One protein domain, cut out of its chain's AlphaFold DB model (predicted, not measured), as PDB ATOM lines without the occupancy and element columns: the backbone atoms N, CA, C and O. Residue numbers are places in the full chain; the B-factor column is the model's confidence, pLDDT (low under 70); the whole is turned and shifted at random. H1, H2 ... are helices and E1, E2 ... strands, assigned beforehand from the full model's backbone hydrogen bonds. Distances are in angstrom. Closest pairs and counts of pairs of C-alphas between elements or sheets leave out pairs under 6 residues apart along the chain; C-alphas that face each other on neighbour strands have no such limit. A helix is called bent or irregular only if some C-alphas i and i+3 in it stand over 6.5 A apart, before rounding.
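AT A GLANCE: This is residues 406 to 611 of the 708 residues of an uncharacterized protein of Thermanaeromonas sp. C210 (UniProt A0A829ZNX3). Three strongly twisted sheets of four strands stand in a row along the longest axis, each only partly face to face with the next: E5 E6 E7 E8 in the middle, E1 E2 E3 E4 on one side and E9 E10 E11 E12 on the other. H1 packs along the edge strand E1 of the first sheet, short H2 follows E4 on the way to the middle sheet, and a long loop, residues 569 to 589, lies toward the far end of the row. The printed part has 206 residues with two named helices and twelve named strands, in the order H1, E1 to E4, H2, E5 to E12; each sheet is antiparallel, its strands side by side in chain order, and the class is mostly strand. The whole is compact, with a radius of gyration of the C-alphas of 18.2 A, yet only just elongated in outline, spanning 64 by 43 by 29 A.

IN THESE COORDINATES: One sheet holds E5, residues 491 to 499 and 24.4 A long, E6, residues 505 to 512 and 23.0 A, E7, residues 523 to 530 and 22.1 A, and E8, residues 535 to 539. C-alpha 491 is at (224.025, 173.433, 135.719). Another sheet holds E1, residues 422 to 427, E2, residues 437 to 443, E3, residues 453 to 460 and 22.1 A, and E4, residues 470 to 477 and 22.7 A. The third holds E9, residues 552 to 555, E10, residues 562 to 568 and 20.0 A, E11, residues 590 to 598 and 26.0 A, and E12, residues 601 to 609 and 23.7 A, where C-alpha 609 is at (251.233, 170.081, 135.272). H1, residues 406 to 418, is 19.1 A long and begins with C-alpha 406 at (215.363, 187.610, 122.952); H2 is residues 478 to 484.

HOW THE PARTS SIT: Each sheet is a meander, each strand the antiparallel neighbour of the one before. E6 and E7 are a hairpin at 158 degrees, with N 507 and O 528 2.8 A apart, within hydrogen-bond range. E5 bends by 52 degrees at residue 494. The three form a stack of sheets, face to face in turn. The sheet E1 E2 E3 E4 faces E5 E6 E7 E8 with best planes 1 degrees apart and strands at 32 degrees; the closest C-alphas of E1 and E5 are those of Val 426 and Ser 494, 6.1 A. Residues 429 to 430 also pair, parallel, with residues 496 to 497 of E5. In the hairpin E2 and E3, N 440 and O 455 are 2.8 A apart. H1 is on this sheet at a height of 8.5 A, over E1 and along the strands, at 0 degrees to E1 on the local plane; the closest C-alphas are those of Glu 413 and Leu 423, 5.4 A. H2 is on the same sheet, with the C-alphas of Val 453 and Ser 478 the closest of E3 and H2, 5.5 A. The sheet E5 E6 E7 E8 also faces E9 E10 E11 E12, with best planes 6 degrees apart and strands at 14 degrees; the closest C-alphas of E8 and E12 are those of Trp 539 and Asn 601, 5.6 A. In the hairpin E10 and E11, N 565 and O 593 are 2.8 A apart. H1 and H2 are apart. Both helices are irregular: C-alphas 410 and 413 are 7.4 A apart, and C-alphas 479 and 482 8.1 A. O i to N i+4 pairs within range are 7 of 9 in H1 and 1 of 3 in H2, which has 2 of 4 O i to N i+3 pairs.

THE WHOLE: The two C-alphas farthest apart are those of Ser 464 and Ile 579, 65.6 A. The printed part has no cut. The links E8 to E9 and E10 to E11 are long, with 12 and 21 residues. The mean pLDDT of the printed part is 87.9; 16 residues are under 70, namely 431 to 433, 462 to 468, 517 to 519, 543 to 544 and 584.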
ATOM      1  N   GLU A 406     214.168 187.205 122.198       83.31
ATOM      2  CA  GLU A 406     215.363 187.610 122.952       83.31
ATOM      3  C   GLU A 406     214.997 188.281 124.285       83.31
ATOM      4  O   GLU A 406     215.582 187.979 125.325       83.31
ATOM      5  N   ARG A 407     214.004 189.178 124.273       89.25
ATOM      6  CA  ARG A 407     213.538 189.858 125.488       89.25
ATOM      7  C   ARG A 407     212.842 188.887 126.442       89.25
ATOM      8  O   ARG A 407     213.050 188.991 127.646       89.25
ATOM      9  N   GLY A 408     212.027 187.974 125.916       89.88
ATOM     10  CA  GLY A 408     211.330 186.953 126.695       89.88
ATOM     11  C   GLY A 408     212.307 186.015 127.394       89.88
ATOM     12  O   GLY A 408     212.199 185.822 128.597       89.88
ATOM     13  N   LEU A 409     213.325 185.527 126.679       87.19
ATOM     14  CA  LEU A 409     214.383 184.688 127.247       87.19
ATOM     15  C   LEU A 409     215.229 185.434 128.286       87.19
ATOM     16  O   LEU A 409     215.472 184.895 129.354       87.19
ATOM     17  N   LYS A 410     215.595 186.703 128.062       85.81
ATOM     18  CA  LYS A 410     216.294 187.498 129.095       85.81
ATOM     19  C   LYS A 410     215.452 187.739 130.355       85.81
ATOM     20  O   LYS A 410     216.013 187.961 131.423       85.81
ATOM     21  N   GLY A 411     214.123 187.739 130.236       91.94
ATOM     22  CA  GLY A 411     213.190 187.925 131.352       91.94
ATOM     23  C   GLY A 411     212.650 186.627 131.960       91.94
ATOM     24  O   GLY A 411     211.898 186.689 132.936       91.94
ATOM     25  N   ILE A 412     212.996 185.461 131.402       94.31
ATOM     26  CA  ILE A 412     212.337 184.198 131.747       94.31
ATOM     27  C   ILE A 412     212.635 183.754 133.177       94.31
ATOM     28  O   ILE A 412     211.761 183.187 133.820       94.31
ATOM     29  N   GLU A 413     213.818 184.060 133.709       93.94
ATOM     30  CA  GLU A 413     214.183 183.712 135.087       93.94
ATOM     31  C   GLU A 413     213.316 184.464 136.101       93.94
ATOM     32  O   GLU A 413     212.846 183.886 137.081       93.94
ATOM     33  N   GLN A 414     213.045 185.751 135.849       94.81
ATOM     34  CA  GLN A 414     212.130 186.527 136.681       94.81
ATOM     35  C   GLN A 414     210.707 185.973 136.576       94.81
ATOM     36  O   GLN A 414     210.067 185.732 137.600       94.81
ATOM     37  N   TRP A 415     210.230 185.730 135.352       96.19
ATOM     38  CA  TRP A 415     208.915 185.134 135.131       96.19
ATOM     39  C   TRP A 415     208.789 183.778 135.847       96.19
ATOM     40  O   TRP A 415     207.803 183.545 136.540       96.19
ATOM     41  N   ALA A 416     209.802 182.912 135.763       95.50
ATOM     42  CA  ALA A 416     209.822 181.606 136.416       95.50
ATOM     43  C   ALA A 416     209.698 181.732 137.944       95.50
ATOM     44  O   ALA A 416     208.882 181.031 138.545       95.50
ATOM     45  N   ARG A 417     210.404 182.691 138.563       94.88
ATOM     46  CA  ARG A 417     210.280 182.978 140.004       94.88
ATOM     47  C   ARG A 417     208.864 183.397 140.392       94.88
ATOM     48  O   ARG A 417     208.342 182.914 141.394       94.88
ATOM     49  N   GLU A 418     208.215 184.240 139.590       95.75
ATOM     50  CA  GLU A 418     206.810 184.634 139.795       95.75
ATOM     51  C   GLU A 418     205.846 183.440 139.661       95.75
ATOM     52  O   GLU A 418     204.767 183.433 140.250       95.75
ATOM     53  N   GLN A 419     206.249 182.406 138.917       95.88
ATOM     54  CA  GLN A 419     205.527 181.144 138.781       95.88
ATOM     55  C   GLN A 419     205.854 180.110 139.874       95.88
ATOM     56  O   GLN A 419     205.283 179.017 139.825       95.88
ATOM     57  N   GLY A 420     206.729 180.435 140.835       95.56
ATOM     58  CA  GLY A 420     207.175 179.523 141.894       95.56
ATOM     59  C   GLY A 420     208.205 178.483 141.438       95.56
ATOM     60  O   GLY A 420     208.321 177.436 142.067       95.56
ATOM     61  N   LEU A 421     208.912 178.753 140.340       96.38
ATOM     62  CA  LEU A 421     209.933 177.890 139.748       96.38
ATOM     63  C   LEU A 421     211.316 178.536 139.889       96.38
ATOM     64  O   LEU A 421     211.435 179.764 139.955       96.38
ATOM     65  N   TYR A 422     212.366 177.721 139.853       95.69
ATOM     66  CA  TYR A 422     213.720 178.201 139.594       95.69
ATOM     67  C   TYR A 422     214.160 177.773 138.200       95.69
ATOM     68  O   TYR A 422     213.931 176.638 137.792       95.69
ATOM     69  N   LEU A 423     214.766 178.701 137.468       94.94
ATOM     70  CA  LEU A 423     215.209 178.493 136.102       94.94
ATOM     71  C   LEU A 423     216.479 179.314 135.861       94.94
ATOM     72  O   LEU A 423     216.514 180.486 136.244       94.94
ATOM     73  N   ALA A 424     217.481 178.702 135.235       94.31
ATOM     74  CA  ALA A 424     218.700 179.349 134.753       94.31
ATOM     75  C   ALA A 424     218.840 179.126 133.241       94.31
ATOM     76  O   ALA A 424     218.436 178.078 132.731       94.31
ATOM     77  N   THR A 425     219.372 180.113 132.514       95.12
ATOM     78  CA  THR A 425     219.519 180.014 131.053       95.12
ATOM     79  C   THR A 425     220.922 180.318 130.555       95.12
ATOM     80  O   THR A 425     221.571 181.265 130.994       95.12
ATOM     81  N   VAL A 426     221.349 179.562 129.546       95.06
ATOM     82  CA  VAL A 426     222.587 179.795 128.806       95.06
ATOM     83  C   VAL A 426     222.283 179.791 127.313       95.06
ATOM     84  O   VAL A 426     221.811 178.803 126.752       95.06
ATOM     85  N   LYS A 427     222.586 180.902 126.636       93.62
ATOM     86  CA  LYS A 427     222.521 180.971 125.173       93.62
ATOM     87  C   LYS A 427     223.762 180.318 124.573       93.62
ATOM     88  O   LYS A 427     224.879 180.757 124.855       93.62
ATOM     89  N   ALA A 428     223.573 179.330 123.700       93.25
ATOM     90  CA  ALA A 428     224.687 178.737 122.978       93.25
ATOM     91  C   ALA A 428     225.270 179.749 121.974       93.25
ATOM     92  O   ALA A 428     224.555 180.355 121.170       93.25
ATOM     93  N   GLN A 429     226.584 179.948 122.025       91.75
ATOM     94  CA  GLN A 429     227.314 180.786 121.079       91.75
ATOM     95  C   GLN A 429     227.339 180.091 119.717       91.75
ATOM     96  O   GLN A 429     227.700 178.924 119.637       91.75
ATOM     97  N   SER A 430     226.979 180.792 118.643       83.44
ATOM     98  CA  SER A 430     226.894 180.218 117.296       83.44
ATOM     99  C   SER A 430     227.690 181.049 116.300       83.44
ATOM    100  O   SER A 430     227.516 182.269 116.224       83.44
ATOM    101  N   ALA A 431     228.543 180.387 115.519       63.09
ATOM    102  CA  ALA A 431     229.289 180.984 114.419       63.09
ATOM    103  C   ALA A 431     228.744 180.471 113.071       63.09
ATOM    104  O   ALA A 431     229.375 179.655 112.415       63.09
ATOM    105  N   GLY A 432     227.570 180.959 112.648       59.09
ATOM    106  CA  GLY A 432     227.121 180.842 111.250       59.09
ATOM    107  C   GLY A 432     225.841 180.042 110.999       59.09
ATOM    108  O   GLY A 432     225.880 178.840 110.791       59.09
ATOM    109  N   GLY A 433     224.703 180.736 110.900       68.81
ATOM    110  CA  GLY A 433     223.466 180.217 110.285       68.81
ATOM    111  C   GLY A 433     222.749 179.067 111.009       68.81
ATOM    112  O   GLY A 433     221.639 178.723 110.615       68.81
ATOM    113  N   LEU A 434     223.340 178.494 112.059       81.00
ATOM    114  CA  LEU A 434     222.715 177.480 112.907       81.00
ATOM    115  C   LEU A 434     221.559 178.074 113.725       81.00
ATOM    116  O   LEU A 434     221.623 179.254 114.092       81.00
ATOM    117  N   PRO A 435     220.513 177.276 114.023       78.25
ATOM    118  CA  PRO A 435     219.361 177.756 114.771       78.25
ATOM    119  C   PRO A 435     219.788 178.272 116.140       78.25
ATOM    120  O   PRO A 435     220.710 177.757 116.769       78.25
ATOM    121  N   GLU A 436     219.086 179.294 116.617       86.06
ATOM    122  CA  GLU A 436     219.275 179.784 117.973       86.06
ATOM    123  C   GLU A 436     218.925 178.674 118.972       86.06
ATOM    124  O   GLU A 436     217.803 178.164 118.963       86.06
ATOM    125  N   THR A 437     219.889 178.312 119.824       91.50
ATOM    126  CA  THR A 437     219.759 177.246 120.825       91.50
ATOM    127  C   THR A 437     220.060 177.770 122.222       91.50
ATOM    128  O   THR A 437     221.010 178.529 122.432       91.50
ATOM    129  N   TRP A 438     219.237 177.356 123.179       93.88
ATOM    130  CA  TRP A 438     219.317 177.738 124.582       93.88
ATOM    131  C   TRP A 438     219.330 176.492 125.458       93.88
ATOM    132  O   TRP A 438     218.481 175.616 125.301       93.88
ATOM    133  N   LEU A 439     220.276 176.450 126.388       96.75
ATOM    134  CA  LEU A 439     220.294 175.509 127.498       96.75
ATOM    135  C   LEU A 439     219.501 176.135 128.648       96.75
ATOM    136  O   LEU A 439     219.669 177.322 128.942       96.75
ATOM    137  N   VAL A 440     218.607 175.364 129.256       96.50
ATOM    138  CA  VAL A 440     217.718 175.827 130.322       96.50
ATOM    139  C   VAL A 440     217.668 174.783 131.428       96.50
ATOM    140  O   VAL A 440     217.157 173.689 131.218       96.50
ATOM    141  N   ASP A 441     218.143 175.137 132.614       97.44
ATOM    142  CA  ASP A 441     218.092 174.273 133.795       97.44
ATOM    143  C   ASP A 441     216.905 174.679 134.663       97.44
ATOM    144  O   ASP A 441     216.742 175.859 134.981       97.44
ATOM    145  N   LEU A 442     216.054 173.718 135.021       97.31
ATOM    146  CA  LEU A 442     214.770 173.969 135.672       97.31
ATOM    147  C   LEU A 442     214.605 173.120 136.936       97.31
ATOM    148  O   LEU A 442     214.798 171.905 136.937       97.31
ATOM    149  N   LYS A 443     214.140 173.777 137.999       96.44
ATOM    150  CA  LYS A 443     213.656 173.166 139.239       96.44
ATOM    151  C   LYS A 443     212.154 173.419 139.369       96.44
ATOM    152  O   LYS A 443     211.698 174.568 139.329       96.44
ATOM    153  N   ALA A 444     211.380 172.348 139.531       93.69
ATOM    154  CA  ALA A 444     209.929 172.380 139.681       93.69
ATOM    155  C   ALA A 444     209.537 172.749 141.122       93.69
ATOM    156  O   ALA A 444     208.955 171.966 141.868       93.69
ATOM    157  N   GLY A 445     209.892 173.967 141.524       92.44
ATOM    158  CA  GLY A 445     209.639 174.507 142.852       92.44
ATOM    159  C   GLY A 445     210.663 175.573 143.244       92.44
ATOM    160  O   GLY A 445     211.464 176.005 142.409       92.44
ATOM    161  N   PRO A 446     210.657 175.999 144.520       88.50
ATOM    162  CA  PRO A 446     211.718 176.827 145.072       88.50
ATOM    163  C   PRO A 446     213.079 176.144 144.922       88.50
ATOM    164  O   PRO A 446     213.188 174.929 145.075       88.50
ATOM    165  N   TYR A 447     214.116 176.935 144.650       89.75
ATOM    166  CA  TYR A 447     215.476 176.419 144.547       89.75
ATOM    167  C   TYR A 447     215.952 175.857 145.890       89.75
ATOM    168  O   TYR A 447     215.940 176.563 146.900       89.75
ATOM    169  N   ASP A 448     216.387 174.601 145.880       90.06
ATOM    170  CA  ASP A 448     216.867 173.844 147.041       90.06
ATOM    171  C   ASP A 448     218.319 173.362 146.874       90.06
ATOM    172  O   ASP A 448     218.789 172.543 147.660       90.06
ATOM    173  N   GLY A 449     219.040 173.866 145.866       89.25
ATOM    174  CA  GLY A 449     220.369 173.360 145.513       89.25
ATOM    175  C   GLY A 449     220.350 172.239 144.471       89.25
ATOM    176  O   GLY A 449     221.394 171.651 144.211       89.25
ATOM    177  N   THR A 450     219.193 171.920 143.885       93.19
ATOM    178  CA  THR A 450     219.087 170.888 142.847       93.19
ATOM    179  C   THR A 450     218.398 171.394 141.584       93.19
ATOM    180  O   THR A 450     217.654 172.378 141.609       93.19
ATOM    181  N   ILE A 451     218.643 170.700 140.478       95.88
ATOM    182  CA  ILE A 451     217.950 170.837 139.198       95.88
ATOM    183  C   ILE A 451     217.144 169.561 138.950       95.88
ATOM    184  O   ILE A 451     217.650 168.460 139.162       95.88
ATOM    185  N   ASP A 452     215.893 169.684 138.502       96.81
ATOM    186  CA  ASP A 452     215.062 168.509 138.194       96.81
ATOM    187  C   ASP A 452     215.157 168.102 136.712       96.81
ATOM    188  O   ASP A 452     214.902 166.945 136.367       96.81
ATOM    189  N   VAL A 453     215.457 169.056 135.823       98.00
ATOM    190  CA  VAL A 453     215.527 168.829 134.375       98.00
ATOM    191  C   VAL A 453     216.420 169.852 133.671       98.00
ATOM    192  O   VAL A 453     216.340 171.053 133.933       98.00
ATOM    193  N   HIS A 454     217.207 169.361 132.716       98.00
ATOM    194  CA  HIS A 454     218.029 170.138 131.793       98.00
ATOM    195  C   HIS A 454     217.373 170.123 130.413       98.00
ATOM    196  O   HIS A 454     217.055 169.068 129.866       98.00
ATOM    197  N   LEU A 455     217.128 171.296 129.844       97.56
ATOM    198  CA  LEU A 455     216.379 171.459 128.604       97.56
ATOM    199  C   LEU A 455     217.257 172.094 127.534       97.56
ATOM    200  O   LEU A 455     217.992 173.041 127.798       97.56
ATOM    201  N   ILE A 456     217.104 171.619 126.303       96.44
ATOM    202  CA  ILE A 456     217.647 172.272 125.115       96.44
ATOM    203  C   ILE A 456     216.463 172.794 124.313       96.44
ATOM    204  O   ILE A 456     215.654 172.001 123.844       96.44
ATOM    205  N   TYR A 457     216.360 174.110 124.138       94.00
ATOM    206  CA  TYR A 457     215.351 174.753 123.294       94.00
ATOM    207  C   TYR A 457     215.982 175.296 122.021       94.00
ATOM    208  O   TYR A 457     217.039 175.923 122.070       94.00
ATOM    209  N   TRP A 458     215.312 175.117 120.885       90.88
ATOM    210  CA  TRP A 458     215.704 175.749 119.626       90.88
ATOM    211  C   TRP A 458     214.491 176.052 118.751       90.88
ATOM    212  O   TRP A 458     213.427 175.448 118.895       90.88
ATOM    213  N   TRP A 459     214.641 177.002 117.833       86.44
ATOM    214  CA  TRP A 459     213.607 177.317 116.847       86.44
ATOM    215  C   TRP A 459     214.012 176.808 115.469       86.44
ATOM    216  O   TRP A 459     215.094 177.122 114.975       86.44
ATOM    217  N   GLU A 460     213.122 176.051 114.831       80.62
ATOM    218  CA  GLU A 460     213.325 175.538 113.477       80.62
ATOM    219  C   GLU A 460     212.500 176.324 112.472       80.62
ATOM    220  O   GLU A 460     211.270 176.359 112.561       80.62
ATOM    221  N   GLU A 461     213.162 176.933 111.493       75.25
ATOM    222  CA  GLU A 461     212.475 177.571 110.377       75.25
ATOM    223  C   GLU A 461     211.988 176.525 109.374       75.25
ATOM    224  O   GLU A 461     212.748 175.684 108.899       75.25
ATOM    225  N   GLY A 462     210.695 176.574 109.049       63.31
ATOM    226  CA  GLY A 462     210.128 175.745 107.995       63.31
ATOM    227  C   GLY A 462     210.331 176.389 106.618       63.31
ATOM    228  O   GLY A 462     210.266 177.617 106.508       63.31
ATOM    229  N   PRO A 463     210.457 175.594 105.540       55.88
ATOM    230  CA  PRO A 463     210.619 176.112 104.177       55.88
ATOM    231  C   PRO A 463     209.441 176.988 103.709       55.88
ATOM    232  O   PRO A 463     209.588 177.789 102.792       55.88
ATOM    233  N   SER A 464     208.270 176.860 104.343       49.62
ATOM    234  CA  SER A 464     207.042 177.590 104.008       49.62
ATOM    235  C   SER A 464     206.788 178.861 104.835       49.62
ATOM    236  O   SER A 464     205.820 179.561 104.548       49.62
ATOM    237  N   ALA A 465     207.596 179.161 105.861       52.56
ATOM    238  CA  ALA A 465     207.416 180.350 106.708       52.56
ATOM    239  C   ALA A 465     208.749 180.849 107.318       52.56
ATOM    240  O   ALA A 465     208.978 180.674 108.521       52.56
ATOM    241  N   PRO A 466     209.624 181.486 106.512       56.50
ATOM    242  CA  PRO A 466     210.872 182.076 106.997       56.50
ATOM    243  C   PRO A 466     210.581 183.129 108.075       56.50
ATOM    244  O   PRO A 466     209.683 183.958 107.902       56.50
ATOM    245  N   GLY A 467     211.301 183.088 109.196       60.47
ATOM    246  CA  GLY A 467     211.106 184.006 110.323       60.47
ATOM    247  C   GLY A 467     210.026 183.614 111.342       60.47
ATOM    248  O   GLY A 467     209.965 184.242 112.392       60.47
ATOM    249  N   ASN A 468     209.215 182.570 111.112       65.88
ATOM    250  CA  ASN A 468     208.248 182.055 112.100       65.88
ATOM    251  C   ASN A 468     208.586 180.619 112.524       65.88
ATOM    252  O   ASN A 468     207.759 179.710 112.432       65.88
ATOM    253  N   GLY A 469     209.838 180.406 112.940       74.56
ATOM    254  CA  GLY A 469     210.306 179.075 113.314       74.56
ATOM    255  C   GLY A 469     209.480 178.458 114.447       74.56
ATOM    256  O   GLY A 469     209.072 179.169 115.369       74.56
ATOM    257  N   ARG A 470     209.230 177.147 114.376       85.06
ATOM    258  CA  ARG A 470     208.507 176.384 115.403       85.06
ATOM    259  C   ARG A 470     209.461 176.073 116.554       85.06
ATOM    260  O   ARG A 470     210.573 175.611 116.311       85.06
ATOM    261  N   LEU A 471     209.018 176.311 117.789       90.56
ATOM    262  CA  LEU A 471     209.779 175.913 118.972       90.56
ATOM    263  C   LEU A 471     209.876 174.386 119.031       90.56
ATOM    264  O   LEU A 471     208.868 173.679 118.921       90.56
ATOM    265  N   LYS A 472     211.092 173.909 119.242       91.94
ATOM    266  CA  LYS A 472     211.432 172.533 119.560       91.94
ATOM    267  C   LYS A 472     212.166 172.513 120.890       91.94
ATOM    268  O   LYS A 472     212.774 173.510 121.289       91.94
ATOM    269  N   TYR A 473     212.073 171.386 121.576       94.12
ATOM    270  CA  TYR A 473     212.815 171.182 122.802       94.12
ATOM    271  C   TYR A 473     213.129 169.710 123.021       94.12
ATOM    272  O   TYR A 473     212.436 168.838 122.498       94.12
ATOM    273  N   GLN A 474     214.143 169.468 123.839       95.38
ATOM    274  CA  GLN A 474     214.466 168.167 124.404       95.38
ATOM    275  C   GLN A 474     214.727 168.334 125.896       95.38
ATOM    276  O   GLN A 474     215.250 169.367 126.315       95.38
ATOM    277  N   ALA A 475     214.328 167.340 126.683       95.81
ATOM    278  CA  ALA A 475     214.459 167.329 128.132       95.81
ATOM    279  C   ALA A 475     215.320 166.142 128.568       95.81
ATOM    280  O   ALA A 475     215.067 165.018 128.142       95.81
ATOM    281  N   PHE A 476     216.283 166.412 129.442       96.19
ATOM    282  CA  PHE A 476     217.123 165.444 130.134       96.19
ATOM    283  C   PHE A 476     216.805 165.566 131.622       96.19
ATOM    284  O   PHE A 476     217.117 166.580 132.248       96.19
ATOM    285  N   TYR A 477     216.078 164.601 132.174       96.38
ATOM    286  CA  TYR A 477     215.598 164.681 133.548       96.38
ATOM    287  C   TYR A 477     216.656 164.167 134.511       96.38
ATOM    288  O   TYR A 477     217.166 163.071 134.335       96.38
ATOM    289  N   SER A 478     216.905 164.880 135.605       94.69
ATOM    290  CA  SER A 478     217.885 164.453 136.614       94.69
ATOM    291  C   SER A 478     217.543 163.097 137.250       94.69
ATOM    292  O   SER A 478     218.416 162.415 137.776       94.69
ATOM    293  N   ALA A 479     216.271 162.685 137.187       91.50
ATOM    294  CA  ALA A 479     215.800 161.351 137.573       91.50
ATOM    295  C   ALA A 479     216.350 160.213 136.687       91.50
ATOM    296  O   ALA A 479     216.247 159.044 137.044       91.50
ATOM    297  N   GLU A 480     216.899 160.555 135.525       90.56
ATOM    298  CA  GLU A 480     217.415 159.651 134.496       90.56
ATOM    299  C   GLU A 480     218.906 159.928 134.239       90.56
ATOM    300  O   GLU A 480     219.453 159.533 133.213       90.56
ATOM    301  N   ALA A 481     219.589 160.572 135.193       89.19
ATOM    302  CA  ALA A 481     221.003 160.923 135.099       89.19
ATOM    303  C   ALA A 481     221.908 159.717 134.811       89.19
ATOM    304  O   ALA A 481     222.914 159.867 134.129       89.19
ATOM    305  N   GLN A 482     221.538 158.512 135.256       80.75
ATOM    306  CA  GLN A 482     222.278 157.293 134.916       80.75
ATOM    307  C   GLN A 482     222.226 156.958 133.422       80.75
ATOM    308  O   GLN A 482     223.079 156.230 132.939       80.75
ATOM    309  N   VAL A 483     221.256 157.460 132.663       82.75
ATOM    310  CA  VAL A 483     221.185 157.256 131.212       82.75
ATOM    311  C   VAL A 483     222.091 158.266 130.511       82.75
ATOM    312  O   VAL A 483     223.000 157.891 129.779       82.75
ATOM    313  N   HIS A 484     221.903 159.560 130.784       87.19
ATOM    314  CA  HIS A 484     222.511 160.633 129.985       87.19
ATOM    315  C   HIS A 484     223.621 161.440 130.685       87.19
ATOM    316  O   HIS A 484     224.207 162.317 130.061       87.19
ATOM    317  N   GLY A 485     223.915 161.187 131.962       88.62
ATOM    318  CA  GLY A 485     224.989 161.824 132.744       88.62
ATOM    319  C   GLY A 485     224.640 163.152 133.435       88.62
ATOM    320  O   GLY A 485     225.393 163.611 134.286       88.62
ATOM    321  N   LEU A 486     223.490 163.761 133.127       93.00
ATOM    322  CA  LEU A 486     223.094 165.058 133.700       93.00
ATOM    323  C   LEU A 486     222.256 164.854 134.967       93.00
ATOM    324  O   LEU A 486     221.107 164.421 134.893       93.00
ATOM    325  N   GLY A 487     222.859 165.131 136.119       92.88
ATOM    326  CA  GLY A 487     222.276 164.929 137.439       92.88
ATOM    327  C   GLY A 487     221.769 166.206 138.110       92.88
ATOM    328  O   GLY A 487     221.914 167.312 137.597       92.88
ATOM    329  N   PRO A 488     221.204 166.085 139.323       93.56
ATOM    330  CA  PRO A 488     220.594 167.213 140.020       93.56
ATOM    331  C   PRO A 488     221.584 168.303 140.446       93.56
ATOM    332  O   PRO A 488     221.152 169.394 140.808       93.56
ATOM    333  N   THR A 489     222.887 168.025 140.430       92.56
ATOM    334  CA  THR A 489     223.954 168.981 140.750       92.56
ATOM    335  C   THR A 489     224.548 169.648 139.512       92.56
ATOM    336  O   THR A 489     225.408 170.518 139.661       92.56
ATOM    337  N   HIS A 490     224.085 169.278 138.312       94.62
ATOM    338  CA  HIS A 490     224.529 169.881 137.064       94.62
ATOM    339  C   HIS A 490     223.858 171.238 136.826       94.62
ATOM    340  O   HIS A 490     222.671 171.417 137.087       94.62
ATOM    341  N   GLN A 491     224.594 172.200 136.278       95.00
ATOM    342  CA  GLN A 491     224.025 173.433 135.719       95.00
ATOM    343  C   GLN A 491     224.829 173.880 134.500       95.00
ATOM    344  O   GLN A 491     226.057 173.854 134.520       95.00
ATOM    345  N   ALA A 492     224.160 174.299 133.428       96.31
ATOM    346  CA  ALA A 492     224.813 174.771 132.220       96.31
ATOM    347  C   ALA A 492     225.662 176.022 132.508       96.31
ATOM    348  O   ALA A 492     225.188 177.015 133.054       96.31
ATOM    349  N   LEU A 493     226.923 175.985 132.077       95.38
ATOM    350  CA  LEU A 493     227.875 177.097 132.135       95.38
ATOM    351  C   LEU A 493     228.002 177.803 130.786       95.38
ATOM    352  O   LEU A 493     228.074 179.029 130.709       95.38
ATOM    353  N   SER A 494     228.073 177.030 129.700       96.00
ATOM    354  CA  SER A 494     228.210 177.568 128.348       96.00
ATOM    355  C   SER A 494     227.717 176.574 127.302       96.00
ATOM    356  O   SER A 494     227.676 175.370 127.537       96.00
ATOM    357  N   GLY A 495     227.357 177.077 126.127       95.62
ATOM    358  CA  GLY A 495     227.098 176.259 124.949       95.62
ATOM    359  C   GLY A 495     227.815 176.854 123.747       95.62
ATOM    360  O   GLY A 495     227.900 178.079 123.622       95.62
ATOM    361  N   ARG A 496     228.315 176.009 122.850       94.56
ATOM    362  CA  ARG A 496     228.902 176.427 121.575       94.56
ATOM    363  C   ARG A 496     228.399 175.545 120.446       94.56
ATOM    364  O   ARG A 496     228.568 174.336 120.502       94.56
ATOM    365  N   LEU A 497     227.848 176.170 119.416       93.69
ATOM    366  CA  LEU A 497     227.367 175.542 118.197       93.69
ATOM    367  C   LEU A 497     228.397 175.643 117.071       93.69
ATOM    368  O   LEU A 497     228.972 176.713 116.844       93.69
ATOM    369  N   ALA A 498     228.564 174.554 116.326       92.00
ATOM    370  CA  ALA A 498     229.327 174.515 115.083       92.00
ATOM    371  C   ALA A 498     228.719 173.510 114.093       92.00
ATOM    372  O   ALA A 498     227.899 172.668 114.463       92.00
ATOM    373  N   LEU A 499     229.115 173.618 112.824       88.81
ATOM    374  CA  LEU A 499     228.812 172.599 111.822       88.81
ATOM    375  C   LEU A 499     229.759 171.412 112.018       88.81
ATOM    376  O   LEU A 499     230.977 171.590 112.055       88.81
ATOM    377  N   GLY A 500     229.181 170.227 112.163       83.25
ATOM    378  CA  GLY A 500     229.874 168.950 112.191       83.25
ATOM    379  C   GLY A 500     229.999 168.319 110.800       83.25
ATOM    380  O   GLY A 500     229.757 168.973 109.781       83.25
ATOM    381  N   PRO A 501     230.353 167.022 110.735       80.12
ATOM    382  CA  PRO A 501     230.332 166.254 109.494       80.12
ATOM    383  C   PRO A 501     228.960 166.321 108.810       80.12
ATOM    384  O   PRO A 501     227.929 166.328 109.487       80.12
ATOM    385  N   GLU A 502     228.962 166.360 107.475       81.56
ATOM    386  CA  GLU A 502     227.748 166.410 106.638       81.56
ATOM    387  C   GLU A 502     226.807 167.590 106.962       81.56
ATOM    388  O   GLU A 502     225.590 167.472 106.853       81.56
ATOM    389  N   ASP A 503     227.370 168.731 107.382       80.50
ATOM    390  CA  ASP A 503     226.635 169.948 107.760       80.50
ATOM    391  C   ASP A 503     225.630 169.743 108.916       80.50
ATOM    392  O   ASP A 503     224.708 170.541 109.117       80.50
ATOM    393  N   SER A 504     225.819 168.690 109.720       86.25
ATOM    394  CA  SER A 504     225.022 168.460 110.926       86.25
ATOM    395  C   SER A 504     225.276 169.552 111.971       86.25
ATOM    396  O   SER A 504     226.402 170.005 112.171       86.25
ATOM    397  N   ALA A 505     224.223 170.004 112.657       89.94
ATOM    398  CA  ALA A 505     224.379 170.952 113.756       89.94
ATOM    399  C   ALA A 505     224.917 170.218 114.988       89.94
ATOM    400  O   ALA A 505     224.288 169.274 115.468       89.94
ATOM    401  N   GLU A 506     226.045 170.667 115.523       93.12
ATOM    402  CA  GLU A 506     226.646 170.102 116.727       93.12
ATOM    403  C   GLU A 506     226.824 171.162 117.802       93.12
ATOM    404  O   GLU A 506     227.014 172.345 117.510       93.12
ATOM    405  N   MET A 507     226.760 170.726 119.056       94.81
ATOM    406  CA  MET A 507     226.891 171.577 120.224       94.81
ATOM    407  C   MET A 507     227.878 170.969 121.210       94.81
ATOM    408  O   MET A 507     227.735 169.814 121.589       94.81
ATOM    409  N   ALA A 508     228.829 171.766 121.680       96.06
ATOM    410  CA  ALA A 508     229.493 171.494 122.944       96.06
ATOM    411  C   ALA A 508     228.764 172.252 124.054       96.06
ATOM    412  O   ALA A 508     228.776 173.487 124.069       96.06
ATOM    413  N   ALA A 509     228.115 171.522 124.955       97.25
ATOM    414  CA  ALA A 509     227.486 172.068 126.149       97.25
ATOM    415  C   ALA A 509     228.381 171.781 127.355       97.25
ATOM    416  O   ALA A 509     228.748 170.635 127.596       97.25
ATOM    417  N   VAL A 510     228.760 172.823 128.091       97.25
ATOM    418  CA  VAL A 510     229.566 172.698 129.307       97.25
ATOM    419  C   VAL A 510     228.650 172.882 130.504       97.25
ATOM    420  O   VAL A 510     227.998 173.923 130.603       97.25
ATOM    421  N   TYR A 511     228.636 171.908 131.404       96.19
ATOM    422  CA  TYR A 511     227.901 171.934 132.664       96.19
ATOM    423  C   TYR A 511     228.877 171.980 133.840       96.19
ATOM    424  O   TYR A 511     229.937 171.374 133.773       96.19
ATOM    425  N   ASP A 512     228.541 172.687 134.912       94.69
ATOM    426  CA  ASP A 512     229.169 172.515 136.221       94.69
ATOM    427  C   ASP A 512     228.519 171.316 136.902       94.69
ATOM    428  O   ASP A 512     227.324 171.388 137.170       94.69
ATOM    429  N   SER A 513     229.257 170.239 137.172       91.56
ATOM    430  CA  SER A 513     228.693 169.040 137.809       91.56
ATOM    431  C   SER A 513     228.540 169.140 139.330       91.56
ATOM    432  O   SER A 513     227.922 168.263 139.941       91.56
ATOM    433  N   ALA A 514     229.037 170.217 139.953       87.25
ATOM    434  CA  ALA A 514     228.995 170.432 141.403       87.25
ATOM    435  C   ALA A 514     228.438 171.813 141.805       87.25
ATOM    436  O   ALA A 514     228.816 172.366 142.847       87.25
ATOM    437  N   PHE A 515     227.496 172.346 141.017       84.38
ATOM    438  CA  PHE A 515     226.992 173.720 141.129       84.38
ATOM    439  C   PHE A 515     226.545 174.124 142.546       84.38
ATOM    440  O   PHE A 515     226.774 175.252 142.988       84.38
ATOM    441  N   SER A 516     225.909 173.217 143.289       71.81
ATOM    442  CA  SER A 516     225.316 173.522 144.596       71.81
ATOM    443  C   SER A 516     226.243 173.363 145.804       71.81
ATOM    444  O   SER A 516     225.814 173.657 146.922       71.81
ATOM    445  N   GLY A 517     227.500 172.937 145.612       59.78
ATOM    446  CA  GLY A 517     228.376 172.541 146.723       59.78
ATOM    447  C   GLY A 517     229.742 173.225 146.801       59.78
ATOM    448  O   GLY A 517     230.250 173.419 147.904       59.78
ATOM    449  N   SER A 518     230.358 173.596 145.676       58.41
ATOM    450  CA  SER A 518     231.792 173.942 145.665       58.41
ATOM    451  C   SER A 518     232.092 175.443 145.700       58.41
ATOM    452  O   SER A 518     233.160 175.837 146.165       58.41
ATOM    453  N   GLY A 519     231.193 176.288 145.177       66.25
ATOM    454  CA  GLY A 519     231.511 177.688 144.853       66.25
ATOM    455  C   GLY A 519     232.540 177.843 143.720       66.25
ATOM    456  O   GLY A 519     232.918 178.966 143.388       66.25
ATOM    457  N   SER A 520     232.952 176.722 143.123       76.56
ATOM    458  CA  SER A 520     234.039 176.604 142.160       76.56
ATOM    459  C   SER A 520     233.697 175.541 141.116       76.56
ATOM    460  O   SER A 520     233.519 174.375 141.481       76.56
ATOM    461  N   PRO A 521     233.599 175.904 139.834       85.75
ATOM    462  CA  PRO A 521     233.019 175.021 138.836       85.75
ATOM    463  C   PRO A 521     233.828 173.734 138.653       85.75
ATOM    464  O   PRO A 521     235.059 173.762 138.626       85.75
ATOM    465  N   ARG A 522     233.120 172.615 138.481       91.94
ATOM    466  CA  ARG A 522     233.664 171.345 137.985       91.94
ATOM    467  C   ARG A 522     233.132 171.117 136.566       91.94
ATOM    468  O   ARG A 522     232.105 170.464 136.401       91.94
ATOM    469  N   PRO A 523     233.740 171.722 135.526       94.56
ATOM    470  CA  PRO A 523     233.163 171.700 134.190       94.56
ATOM    471  C   PRO A 523     233.216 170.301 133.569       94.56
ATOM    472  O   PRO A 523     234.251 169.639 133.579       94.56
ATOM    473  N   GLU A 524     232.119 169.886 132.954       94.94
ATOM    474  CA  GLU A 524     231.972 168.686 132.132       94.94
ATOM    475  C   GLU A 524     231.449 169.089 130.758       94.94
ATOM    476  O   GLU A 524     230.480 169.843 130.650       94.94
ATOM    477  N   LEU A 525     232.100 168.607 129.698       95.75
ATOM    478  CA  LEU A 525     231.714 168.902 128.322       95.75
ATOM    479  C   LEU A 525     230.931 167.740 127.726       95.75
ATOM    480  O   LEU A 525     231.434 166.629 127.633       95.75
ATOM    481  N   TYR A 526     229.737 168.038 127.234       95.44
ATOM    482  CA  TYR A 526     228.906 167.131 126.461       95.44
ATOM    483  C   TYR A 526     228.979 167.550 124.995       95.44
ATOM    484  O   TYR A 526     228.683 168.704 124.663       95.44
ATOM    485  N   LEU A 527     229.378 166.632 124.114       94.75
ATOM    486  CA  LEU A 527     229.266 166.821 122.670       94.75
ATOM    487  C   LEU A 527     227.925 166.261 122.219       94.75
ATOM    488  O   LEU A 527     227.653 165.078 122.399       94.75
ATOM    489  N   LEU A 528     227.107 167.097 121.595       93.94
ATOM    490  CA  LEU A 528     225.812 166.713 121.066       93.94
ATOM    491  C   LEU A 528     225.759 166.945 119.560       93.94
ATOM    492  O   LEU A 528     226.289 167.936 119.057       93.94
ATOM    493  N   ARG A 529     225.054 166.070 118.844       91.56
ATOM    494  CA  ARG A 529     224.717 166.242 117.428       91.56
ATOM    495  C   ARG A 529     223.213 166.214 117.246       91.56
ATOM    496  O   ARG A 529     222.527 165.348 117.782       91.56
ATOM    497  N   ARG A 530     222.709 167.154 116.458       89.50
ATOM    498  CA  ARG A 530     221.301 167.218 116.092       89.50
ATOM    499  C   ARG A 530     220.954 166.123 115.082       89.50
ATOM    500  O   ARG A 530     221.646 165.953 114.081       89.50
ATOM    501  N   GLN A 531     219.865 165.423 115.359       83.69
ATOM    502  CA  GLN A 531     219.200 164.434 114.515       83.69
ATOM    503  C   GLN A 531     217.759 164.901 114.234       83.69
ATOM    504  O   GLN A 531     217.343 165.960 114.714       83.69
ATOM    505  N   ASP A 532     217.005 164.153 113.425       72.00
ATOM    506  CA  ASP A 532     215.652 164.544 112.988       72.00
ATOM    507  C   ASP A 532     214.654 164.720 114.155       72.00
ATOM    508  O   ASP A 532     213.688 165.483 114.054       72.00
ATOM    509  N   ASP A 533     214.898 164.047 115.281       71.19
ATOM    510  CA  ASP A 533     214.040 163.969 116.464       71.19
ATOM    511  C   ASP A 533     214.580 164.715 117.703       71.19
ATOM    512  O   ASP A 533     213.824 164.942 118.650       71.19
ATOM    513  N   GLY A 534     215.836 165.178 117.697       87.75
ATOM    514  CA  GLY A 534     216.423 165.893 118.833       87.75
ATOM    515  C   GLY A 534     217.943 166.032 118.784       87.75
ATOM    516  O   GLY A 534     218.551 166.080 117.720       87.75
ATOM    517  N   TRP A 535     218.565 166.137 119.954       91.12
ATOM    518  CA  TRP A 535     220.010 166.108 120.153       91.12
ATOM    519  C   TRP A 535     220.426 164.755 120.726       91.12
ATOM    520  O   TRP A 535     219.938 164.323 121.772       91.12
ATOM    521  N   ARG A 536     221.373 164.105 120.054       89.12
ATOM    522  CA  ARG A 536     222.045 162.902 120.537       89.12
ATOM    523  C   ARG A 536     223.357 163.297 121.198       89.12
ATOM    524  O   ARG A 536     224.148 164.013 120.584       89.12
ATOM    525  N   ILE A 537     223.600 162.817 122.414       89.81
ATOM    526  CA  ILE A 537     224.915 162.913 123.055       89.81
ATOM    527  C   ILE A 537     225.847 161.954 122.307       89.81
ATOM    528  O   ILE A 537     225.551 160.772 122.178       89.81
ATOM    529  N   LEU A 538     226.922 162.492 121.737       87.50
ATOM    530  CA  LEU A 538     227.971 161.729 121.058       87.50
ATOM    531  C   LEU A 538     229.126 161.387 121.989       87.50
ATOM    532  O   LEU A 538     229.820 160.406 121.761       87.50
ATOM    533  N   TRP A 539     229.375 162.253 122.970       89.50
ATOM    534  CA  TRP A 539     230.491 162.112 123.885       89.50
ATOM    535  C   TRP A 539     230.216 162.848 125.188       89.50
ATOM    536  O   TRP A 539     229.644 163.947 125.187       89.50
ATOM    537  N   ARG A 540     230.683 162.248 126.277       88.00
ATOM    538  CA  ARG A 540     230.756 162.817 127.622       88.00
ATOM    539  C   ARG A 540     232.160 162.565 128.179       88.00
ATOM    540  O   ARG A 540     232.846 161.674 127.678       88.00
ATOM    541  N   PRO A 541     232.609 163.319 129.189       85.44
ATOM    542  CA  PRO A 541     233.956 163.151 129.697       85.44
ATOM    543  C   PRO A 541     234.146 161.788 130.375       85.44
ATOM    544  O   PRO A 541     233.255 161.361 131.112       85.44
ATOM    545  N   PRO A 542     235.295 161.118 130.179       78.88
ATOM    546  CA  PRO A 542     235.600 159.878 130.885       78.88
ATOM    547  C   PRO A 542     235.823 160.162 132.374       78.88
ATOM    548  O   PRO A 542     236.566 161.079 132.724       78.88
ATOM    549  N   SER A 543     235.241 159.353 133.259       67.19
ATOM    550  CA  SER A 543     235.290 159.561 134.717       67.19
ATOM    551  C   SER A 543     236.718 159.673 135.279       67.19
ATOM    552  O   SER A 543     236.978 160.510 136.139       67.19
ATOM    553  N   ARG A 544     237.663 158.870 134.774       62.94
ATOM    554  CA  ARG A 544     239.026 158.743 135.328       62.94
ATOM    555  C   ARG A 544     240.022 159.798 134.860       62.94
ATOM    556  O   ARG A 544     240.875 160.238 135.625       62.94
ATOM    557  N   GLU A 545     239.965 160.189 133.592       72.88
ATOM    558  CA  GLU A 545     240.949 161.125 133.027       72.88
ATOM    559  C   GLU A 545     240.559 162.593 133.206       72.88
ATOM    560  O   GLU A 545     241.362 163.497 132.937       72.88
ATOM    561  N   TRP A 546     239.327 162.841 133.647       86.56
ATOM    562  CA  TRP A 546     238.742 164.164 133.674       86.56
ATOM    563  C   TRP A 546     239.060 164.921 134.965       86.56
ATOM    564  O   TRP A 546     238.311 164.924 135.937       86.56
ATOM    565  N   ARG A 547     240.200 165.612 134.959       88.44
ATOM    566  CA  ARG A 547     240.647 166.461 136.071       88.44
ATOM    567  C   ARG A 547     239.969 167.822 135.982       88.44
ATOM    568  O   ARG A 547     240.508 168.719 135.341       88.44
ATOM    569  N   ASN A 548     238.788 167.983 136.574       89.75
ATOM    570  CA  ASN A 548     237.983 169.200 136.420       89.75
ATOM    571  C   ASN A 548     237.785 170.021 137.701       89.75
ATOM    572  O   ASN A 548     237.040 170.996 137.670       89.75
ATOM    573  N   SER A 549     238.456 169.694 138.804       89.56
ATOM    574  CA  SER A 549     238.401 170.515 140.016       89.56
ATOM    575  C   SER A 549     238.788 171.969 139.738       89.56
ATOM    576  O   SER A 549     239.782 172.235 139.059       89.56
ATOM    577  N   HIS A 550     237.955 172.898 140.224       88.19
ATOM    578  CA  HIS A 550     238.103 174.347 140.026       88.19
ATOM    579  C   HIS A 550     238.366 174.738 138.559       88.19
ATOM    580  O   HIS A 550     239.154 175.638 138.259       88.19
ATOM    581  N   GLY A 551     237.747 174.011 137.627       91.25
ATOM    582  CA  GLY A 551     238.161 174.003 136.238       91.25
ATOM    583  C   GLY A 551     237.473 175.027 135.340       91.25
ATOM    584  O   GLY A 551     236.428 175.597 135.649       91.25
ATOM    585  N   SER A 552     238.028 175.205 134.144       94.44
ATOM    586  CA  SER A 552     237.382 175.911 133.036       94.44
ATOM    587  C   SER A 552     237.736 175.279 131.691       94.44
ATOM    588  O   SER A 552     238.816 174.713 131.519       94.44
ATOM    589  N   ILE A 553     236.821 175.390 130.725       96.31
ATOM    590  CA  ILE A 553     237.004 174.864 129.369       96.31
ATOM    591  C   ILE A 553     237.070 176.018 128.378       96.31
ATOM    592  O   ILE A 553     236.165 176.850 128.313       96.31
ATOM    593  N   THR A 554     238.130 176.039 127.573       95.50
ATOM    594  CA  THR A 554     238.314 177.024 126.504       95.50
ATOM    595  C   THR A 554     238.677 176.334 125.198       95.50
ATOM    596  O   THR A 554     239.711 175.683 125.088       95.50
ATOM    597  N   PHE A 555     237.850 176.513 124.175       95.00
ATOM    598  CA  PHE A 555     238.151 176.056 122.819       95.00
ATOM    599  C   PHE A 555     239.252 176.899 122.171       95.00
ATOM    600  O   PHE A 555     239.214 178.129 122.251       95.00
ATOM    601  N   THR A 556     240.195 176.253 121.483       93.31
ATOM    602  CA  THR A 556     241.352 176.934 120.870       93.31
ATOM    603  C   THR A 556     241.027 177.593 119.526       93.31
ATOM    604  O   THR A 556     241.717 178.522 119.109       93.31
ATOM    605  N   GLY A 557     239.949 177.158 118.864       88.44
ATOM    606  CA  GLY A 557     239.466 177.701 117.592       88.44
ATOM    607  C   GLY A 557     238.012 178.175 117.636       88.44
ATOM    608  O   GLY A 557     237.389 178.247 118.694       88.44
ATOM    609  N   ALA A 558     237.457 178.495 116.462       83.62
ATOM    610  CA  ALA A 558     236.041 178.856 116.308       83.62
ATOM    611  C   ALA A 558     235.102 177.634 116.331       83.62
ATOM    612  O   ALA A 558     233.948 177.762 116.731       83.62
ATOM    613  N   GLY A 559     235.597 176.466 115.905       88.75
ATOM    614  CA  GLY A 559     234.847 175.208 115.880       88.75
ATOM    615  C   GLY A 559     234.921 174.419 117.190       88.75
ATOM    616  O   GLY A 559     235.202 174.978 118.254       88.75
ATOM    617  N   LEU A 560     234.689 173.109 117.069       93.38
ATOM    618  CA  LEU A 560     234.685 172.121 118.156       93.38
ATOM    619  C   LEU A 560     235.855 171.123 118.031       93.38
ATOM    620  O   LEU A 560     235.767 169.991 118.476       93.38
ATOM    621  N   GLU A 561     236.946 171.501 117.366       93.50
ATOM    622  CA  GLU A 561     238.037 170.557 117.068       93.50
ATOM    623  C   GLU A 561     238.956 170.299 118.265       93.50
ATOM    624  O   GLU A 561     239.520 169.216 118.410       93.50
ATOM    625  N   GLU A 562     239.145 171.306 119.115       96.00
ATOM    626  CA  GLU A 562     240.093 171.240 120.218       96.00
ATOM    627  C   GLU A 562     239.702 172.209 121.334       96.00
ATOM    628  O   GLU A 562     239.315 173.361 121.086       96.00
ATOM    629  N   PHE A 563     239.838 171.744 122.571       96.69
ATOM    630  CA  PHE A 563     239.679 172.565 123.760       96.69
ATOM    631  C   PHE A 563     240.760 172.275 124.796       96.69
ATOM    632  O   PHE A 563     241.434 171.245 124.780       96.69
ATOM    633  N   ILE A 564     240.925 173.234 125.699       97.44
ATOM    634  CA  ILE A 564     241.807 173.158 126.853       97.44
ATOM    635  C   ILE A 564     240.925 173.098 128.097       97.44
ATOM    636  O   ILE A 564     240.104 173.995 128.300       97.44
ATOM    637  N   LEU A 565     241.125 172.070 128.917       96.62
ATOM    638  CA  LEU A 565     240.633 171.996 130.288       96.62
ATOM    639  C   LEU A 565     241.746 172.503 131.210       96.62
ATOM    640  O   LEU A 565     242.813 171.897 131.304       96.62
ATOM    641  N   GLN A 566     241.517 173.651 131.842       95.31
ATOM    642  CA  GLN A 566     242.362 174.144 132.929       95.31
ATOM    643  C   GLN A 566     241.710 173.756 134.249       95.31
ATOM    644  O   GLN A 566     240.497 173.905 134.363       95.31
ATOM    645  N   SER A 567     242.484 173.280 135.215       93.12
ATOM    646  CA  SER A 567     241.977 172.796 136.506       93.12
ATOM    647  C   SER A 567     243.078 172.786 137.561       93.12
ATOM    648  O   SER A 567     244.207 173.212 137.289       93.12
ATOM    649  N   ASP A 568     242.757 172.315 138.760       90.56
ATOM    650  CA  ASP A 568     243.719 172.147 139.838       90.56
ATOM    651  C   ASP A 568     243.707 170.751 140.474       90.56
ATOM    652  O   ASP A 568     242.971 169.855 140.055       90.56
ATOM    653  N   SER A 569     244.611 170.542 141.434       88.69
ATOM    654  CA  SER A 569     244.849 169.244 142.059       88.69
ATOM    655  C   SER A 569     243.941 168.890 143.224       88.69
ATOM    656  O   SER A 569     244.181 167.855 143.851       88.69
ATOM    657  N   TRP A 570     242.906 169.685 143.504       84.25
ATOM    658  CA  TRP A 570     241.949 169.333 144.543       84.25
ATOM    659  C   TRP A 570     241.308 167.975 144.233       84.25
ATOM    660  O   TRP A 570     240.649 167.823 143.205       84.25
ATOM    661  N   GLU A 571     241.508 166.996 145.121       76.06
ATOM    662  CA  GLU A 571     241.032 165.608 144.958       76.06
ATOM    663  C   GLU A 571     241.573 164.905 143.697       76.06
ATOM    664  O   GLU A 571     240.935 164.001 143.167       76.06
ATOM    665  N   ALA A 572     242.763 165.284 143.210       81.94
ATOM    666  CA  ALA A 572     243.360 164.653 142.031       81.94
ATOM    667  C   ALA A 572     243.697 163.165 142.226       81.94
ATOM    668  O   ALA A 572     243.803 162.446 141.234       81.94
ATOM    669  N   GLY A 573     243.904 162.711 143.469       76.06
ATOM    670  CA  GLY A 573     244.083 161.290 143.782       76.06
ATOM    671  C   GLY A 573     245.388 160.671 143.268       76.06
ATOM    672  O   GLY A 573     245.534 159.454 143.289       76.06
ATOM    673  N   ASP A 574     246.361 161.476 142.835       81.06
ATOM    674  CA  ASP A 574     247.663 161.007 142.331       81.06
ATOM    675  C   ASP A 574     248.719 160.836 143.446       81.06
ATOM    676  O   ASP A 574     249.909 160.641 143.178       81.06
ATOM    677  N   GLY A 575     248.303 160.975 144.710       82.19
ATOM    678  CA  GLY A 575     249.140 160.901 145.909       82.19
ATOM    679  C   GLY A 575     250.012 162.139 146.139       82.19
ATOM    680  O   GLY A 575     250.516 162.349 147.247       82.19
ATOM    681  N   LYS A 576     250.188 162.993 145.123       89.50
ATOM    682  CA  LYS A 576     250.948 164.248 145.215       89.50
ATOM    683  C   LYS A 576     250.111 165.372 145.827       89.50
ATOM    684  O   LYS A 576     250.666 166.238 146.500       89.50
ATOM    685  N   ASP A 577     248.794 165.315 145.656       83.44
ATOM    686  CA  ASP A 577     247.784 166.132 146.348       83.44
ATOM    687  C   ASP A 577     247.774 165.937 147.881       83.44
ATOM    688  O   ASP A 577     247.134 166.696 148.604       83.44
ATOM    689  N   GLN A 578     248.520 164.952 148.402       88.00
ATOM    690  CA  GLN A 578     248.652 164.686 149.839       88.00
ATOM    691  C   GLN A 578     250.011 165.091 150.435       88.00
ATOM    692  O   GLN A 578     250.231 164.911 151.639       88.00
ATOM    693  N   ILE A 579     250.935 165.633 149.630       92.50
ATOM    694  CA  ILE A 579     252.222 166.135 150.140       92.50
ATOM    695  C   ILE A 579     251.981 167.314 151.083       92.50
ATOM    696  O   ILE A 579     252.480 167.322 152.212       92.50
ATOM    697  N   PHE A 580     251.161 168.270 150.657       93.44
ATOM    698  CA  PHE A 580     250.686 169.354 151.503       93.44
ATOM    699  C   PHE A 580     249.177 169.249 151.701       93.44
ATOM    700  O   PHE A 580     248.481 168.589 150.938       93.44
ATOM    701  N   HIS A 581     248.673 169.862 152.766       88.94
ATOM    702  CA  HIS A 581     247.242 170.012 152.963       88.94
ATOM    703  C   HIS A 581     246.704 171.040 151.963       88.94
ATOM    704  O   HIS A 581     246.854 172.246 152.166       88.94
ATOM    705  N   GLU A 582     246.050 170.565 150.912       84.38
ATOM    706  CA  GLU A 582     245.255 171.420 150.035       84.38
ATOM    707  C   GLU A 582     243.936 171.767 150.753       84.38
ATOM    708  O   GLU A 582     243.423 170.979 151.550       84.38
ATOM    709  N   ALA A 583     243.388 172.959 150.531       78.12
ATOM    710  CA  ALA A 583     242.047 173.385 150.966       78.12
ATOM    711  C   ALA A 583     241.392 174.124 149.793       78.12
ATOM    712  O   ALA A 583     242.135 174.625 148.969       78.12
ATOM    713  N   ASN A 584     240.063 174.300 149.733       68.56
ATOM    714  CA  ASN A 584     239.398 174.989 148.600       68.56
ATOM    715  C   ASN A 584     239.997 176.361 148.202       68.56
ATOM    716  O   ASN A 584     239.761 176.835 147.099       68.56
ATOM    717  N   ALA A 585     240.704 177.047 149.106       72.06
ATOM    718  CA  ALA A 585     241.342 178.338 148.836       72.06
ATOM    719  C   ALA A 585     242.817 178.235 148.385       72.06
ATOM    720  O   ALA A 585     243.473 179.268 148.252       72.06
ATOM    721  N   GLY A 586     243.340 177.023 148.188       71.69
ATOM    722  CA  GLY A 586     244.741 176.741 147.892       71.69
ATOM    723  C   GLY A 586     245.580 176.306 149.104       71.69
ATOM    724  O   GLY A 586     245.107 176.334 150.248       71.69
ATOM    725  N   PRO A 587     246.847 175.913 148.866       83.00
ATOM    726  CA  PRO A 587     247.499 175.850 147.552       83.00
ATOM    727  C   PRO A 587     247.129 174.598 146.742       83.00
ATOM    728  O   PRO A 587     246.846 173.555 147.331       83.00
ATOM    729  N   HIS A 588     247.200 174.687 145.410       87.94
ATOM    730  CA  HIS A 588     246.975 173.577 144.482       87.94
ATOM    731  C   HIS A 588     248.011 173.534 143.350       87.94
ATOM    732  O   HIS A 588     248.528 174.533 142.850       87.94
ATOM    733  N   ARG A 589     248.323 172.334 142.859       92.38
ATOM    734  CA  ARG A 589     248.987 172.215 141.560       92.38
ATOM    735  C   ARG A 589     247.963 172.551 140.493       92.38
ATOM    736  O   ARG A 589     246.807 172.164 140.593       92.38
ATOM    737  N   GLN A 590     248.405 173.245 139.458       92.00
ATOM    738  CA  GLN A 590     247.549 173.606 138.336       92.00
ATOM    739  C   GLN A 590     247.792 172.656 137.170       92.00
ATOM    740  O   GLN A 590     248.927 172.242 136.911       92.00
ATOM    741  N   PHE A 591     246.729 172.339 136.446       93.44
ATOM    742  CA  PHE A 591     246.743 171.428 135.315       93.44
ATOM    743  C   PHE A 591     246.251 172.102 134.041       93.44
ATOM    744  O   PHE A 591     245.458 173.049 134.058       93.44
ATOM    745  N   ARG A 592     246.760 171.600 132.919       95.25
ATOM    746  CA  ARG A 592     246.368 172.018 131.580       95.25
ATOM    747  C   ARG A 592     246.290 170.794 130.675       95.25
ATOM    748  O   ARG A 592     247.317 170.273 130.245       95.25
ATOM    749  N   ASP A 593     245.067 170.396 130.347       95.50
ATOM    750  CA  ASP A 593     244.795 169.237 129.499       95.50
ATOM    751  C   ASP A 593     244.272 169.697 128.142       95.50
ATOM    752  O   ASP A 593     243.329 170.484 128.059       95.50
ATOM    753  N   VAL A 594     244.900 169.221 127.066       96.50
ATOM    754  CA  VAL A 594     244.480 169.504 125.690       96.50
ATOM    755  C   VAL A 594     243.719 168.300 125.166       96.50
ATOM    756  O   VAL A 594     244.266 167.199 125.072       96.50
ATOM    757  N   TRP A 595     242.473 168.534 124.782       96.31
ATOM    758  CA  TRP A 595     241.581 167.528 124.230       96.31
ATOM    759  C   TRP A 595     241.312 167.841 122.772       96.31
ATOM    760  O   TRP A 595     240.937 168.964 122.427       96.31
ATOM    761  N   ARG A 596     241.509 166.841 121.913       96.00
ATOM    762  CA  ARG A 596     241.315 166.970 120.473       96.00
ATOM    763  C   ARG A 596     240.288 165.969 119.989       96.00
ATOM    764  O   ARG A 596     240.301 164.799 120.374       96.00
ATOM    765  N   ARG A 597     239.414 166.452 119.121       92.00
ATOM    766  CA  ARG A 597     238.344 165.669 118.533       92.00
ATOM    767  C   ARG A 597     238.890 164.599 117.588       92.00
ATOM    768  O   ARG A 597     239.779 164.860 116.778       92.00
ATOM    769  N   GLN A 598     238.312 163.407 117.669       87.81
ATOM    770  CA  GLN A 598     238.509 162.296 116.743       87.81
ATOM    771  C   GLN A 598     237.145 161.672 116.422       87.81
ATOM    772  O   GLN A 598     236.605 160.863 117.173       87.81
ATOM    773  N   GLY A 599     236.546 162.089 115.302       83.69
ATOM    774  CA  GLY A 599     235.204 161.649 114.916       83.69
ATOM    775  C   GLY A 599     234.127 162.119 115.901       83.69
ATOM    776  O   GLY A 599     233.925 163.321 116.085       83.69
ATOM    777  N   GLY A 600     233.401 161.169 116.497       82.88
ATOM    778  CA  GLY A 600     232.374 161.431 117.514       82.88
ATOM    779  C   GLY A 600     232.910 161.606 118.938       82.88
ATOM    780  O   GLY A 600     232.119 161.919 119.812       82.88
ATOM    781  N   ASN A 601     234.217 161.437 119.160       86.56
ATOM    782  CA  ASN A 601     234.838 161.361 120.485       86.56
ATOM    783  C   ASN A 601     235.913 162.466 120.656       86.56
ATOM    784  O   ASN A 601     236.390 163.033 119.665       86.56
ATOM    785  N   TYR A 602     236.307 162.778 121.892       90.56
ATOM    786  CA  TYR A 602     237.499 163.566 122.214       90.56
ATOM    787  C   TYR A 602     238.539 162.713 122.932       90.56
ATOM    788  O   TYR A 602     238.249 162.041 123.913       90.56
ATOM    789  N   GLN A 603     239.794 162.838 122.505       90.62
ATOM    790  CA  GLN A 603     240.925 162.218 123.187       90.62
ATOM    791  C   GLN A 603     241.828 163.281 123.798       90.62
ATOM    792  O   GLN A 603     242.108 164.316 123.176       90.62
ATOM    793  N   ARG A 604     242.331 163.009 125.003       92.94
ATOM    794  CA  ARG A 604     243.351 163.839 125.634       92.94
ATOM    795  C   ARG A 604     244.681 163.620 124.923       92.94
ATOM    796  O   ARG A 604     245.267 162.546 124.984       92.94
ATOM    797  N   VAL A 605     245.158 164.646 124.223       95.19
ATOM    798  CA  VAL A 605     246.408 164.595 123.444       95.19
ATOM    799  C   VAL A 605     247.602 165.181 124.194       95.19
ATOM    800  O   VAL A 605     248.743 164.961 123.792       95.19
ATOM    801  N   ALA A 606     247.353 165.933 125.266       94.12
ATOM    802  CA  ALA A 606     248.378 166.394 126.193       94.12
ATOM    803  C   ALA A 606     247.777 166.568 127.591       94.12
ATOM    804  O   ALA A 606     246.652 167.053 127.717       94.12
ATOM    805  N   ALA A 607     248.544 166.210 128.617       91.88
ATOM    806  CA  ALA A 607     248.221 166.457 130.014       91.88
ATOM    807  C   ALA A 607     249.448 167.062 130.700       91.88
ATOM    808  O   ALA A 607     250.503 166.430 130.769       91.88
ATOM    809  N   GLU A 608     249.334 168.304 131.161       91.44
ATOM    810  CA  GLU A 608     250.466 169.069 131.683       91.44
ATOM    811  C   GLU A 608     250.194 169.502 133.126       91.44
ATOM    812  O   GLU A 608     249.118 170.013 133.444       91.44
ATOM    813  N   THR A 609     251.188 169.344 134.003       91.62
ATOM    814  CA  THR A 609     251.233 170.081 135.272       91.62
ATOM    815  C   THR A 609     251.874 171.432 135.001       91.62
ATOM    816  O   THR A 609     253.044 171.508 134.615       91.62
ATOM    817  N   VAL A 610     251.107 172.502 135.189       92.06
ATOM    818  CA  VAL A 610     251.583 173.873 135.017       92.06
ATOM    819  C   VAL A 610     252.721 174.106 136.002       92.06
ATOM    820  O   VAL A 610     252.587 173.880 137.204       92.06
ATOM    821  N   SER A 611     253.867 174.541 135.483       93.19
ATOM    822  CA  SER A 611     255.036 174.771 136.320       93.19
ATOM    823  C   SER A 611     254.833 176.013 137.187       93.19
ATOM    824  O   SER A 611     254.735 177.128 136.672       93.19
TER     825      SER A 611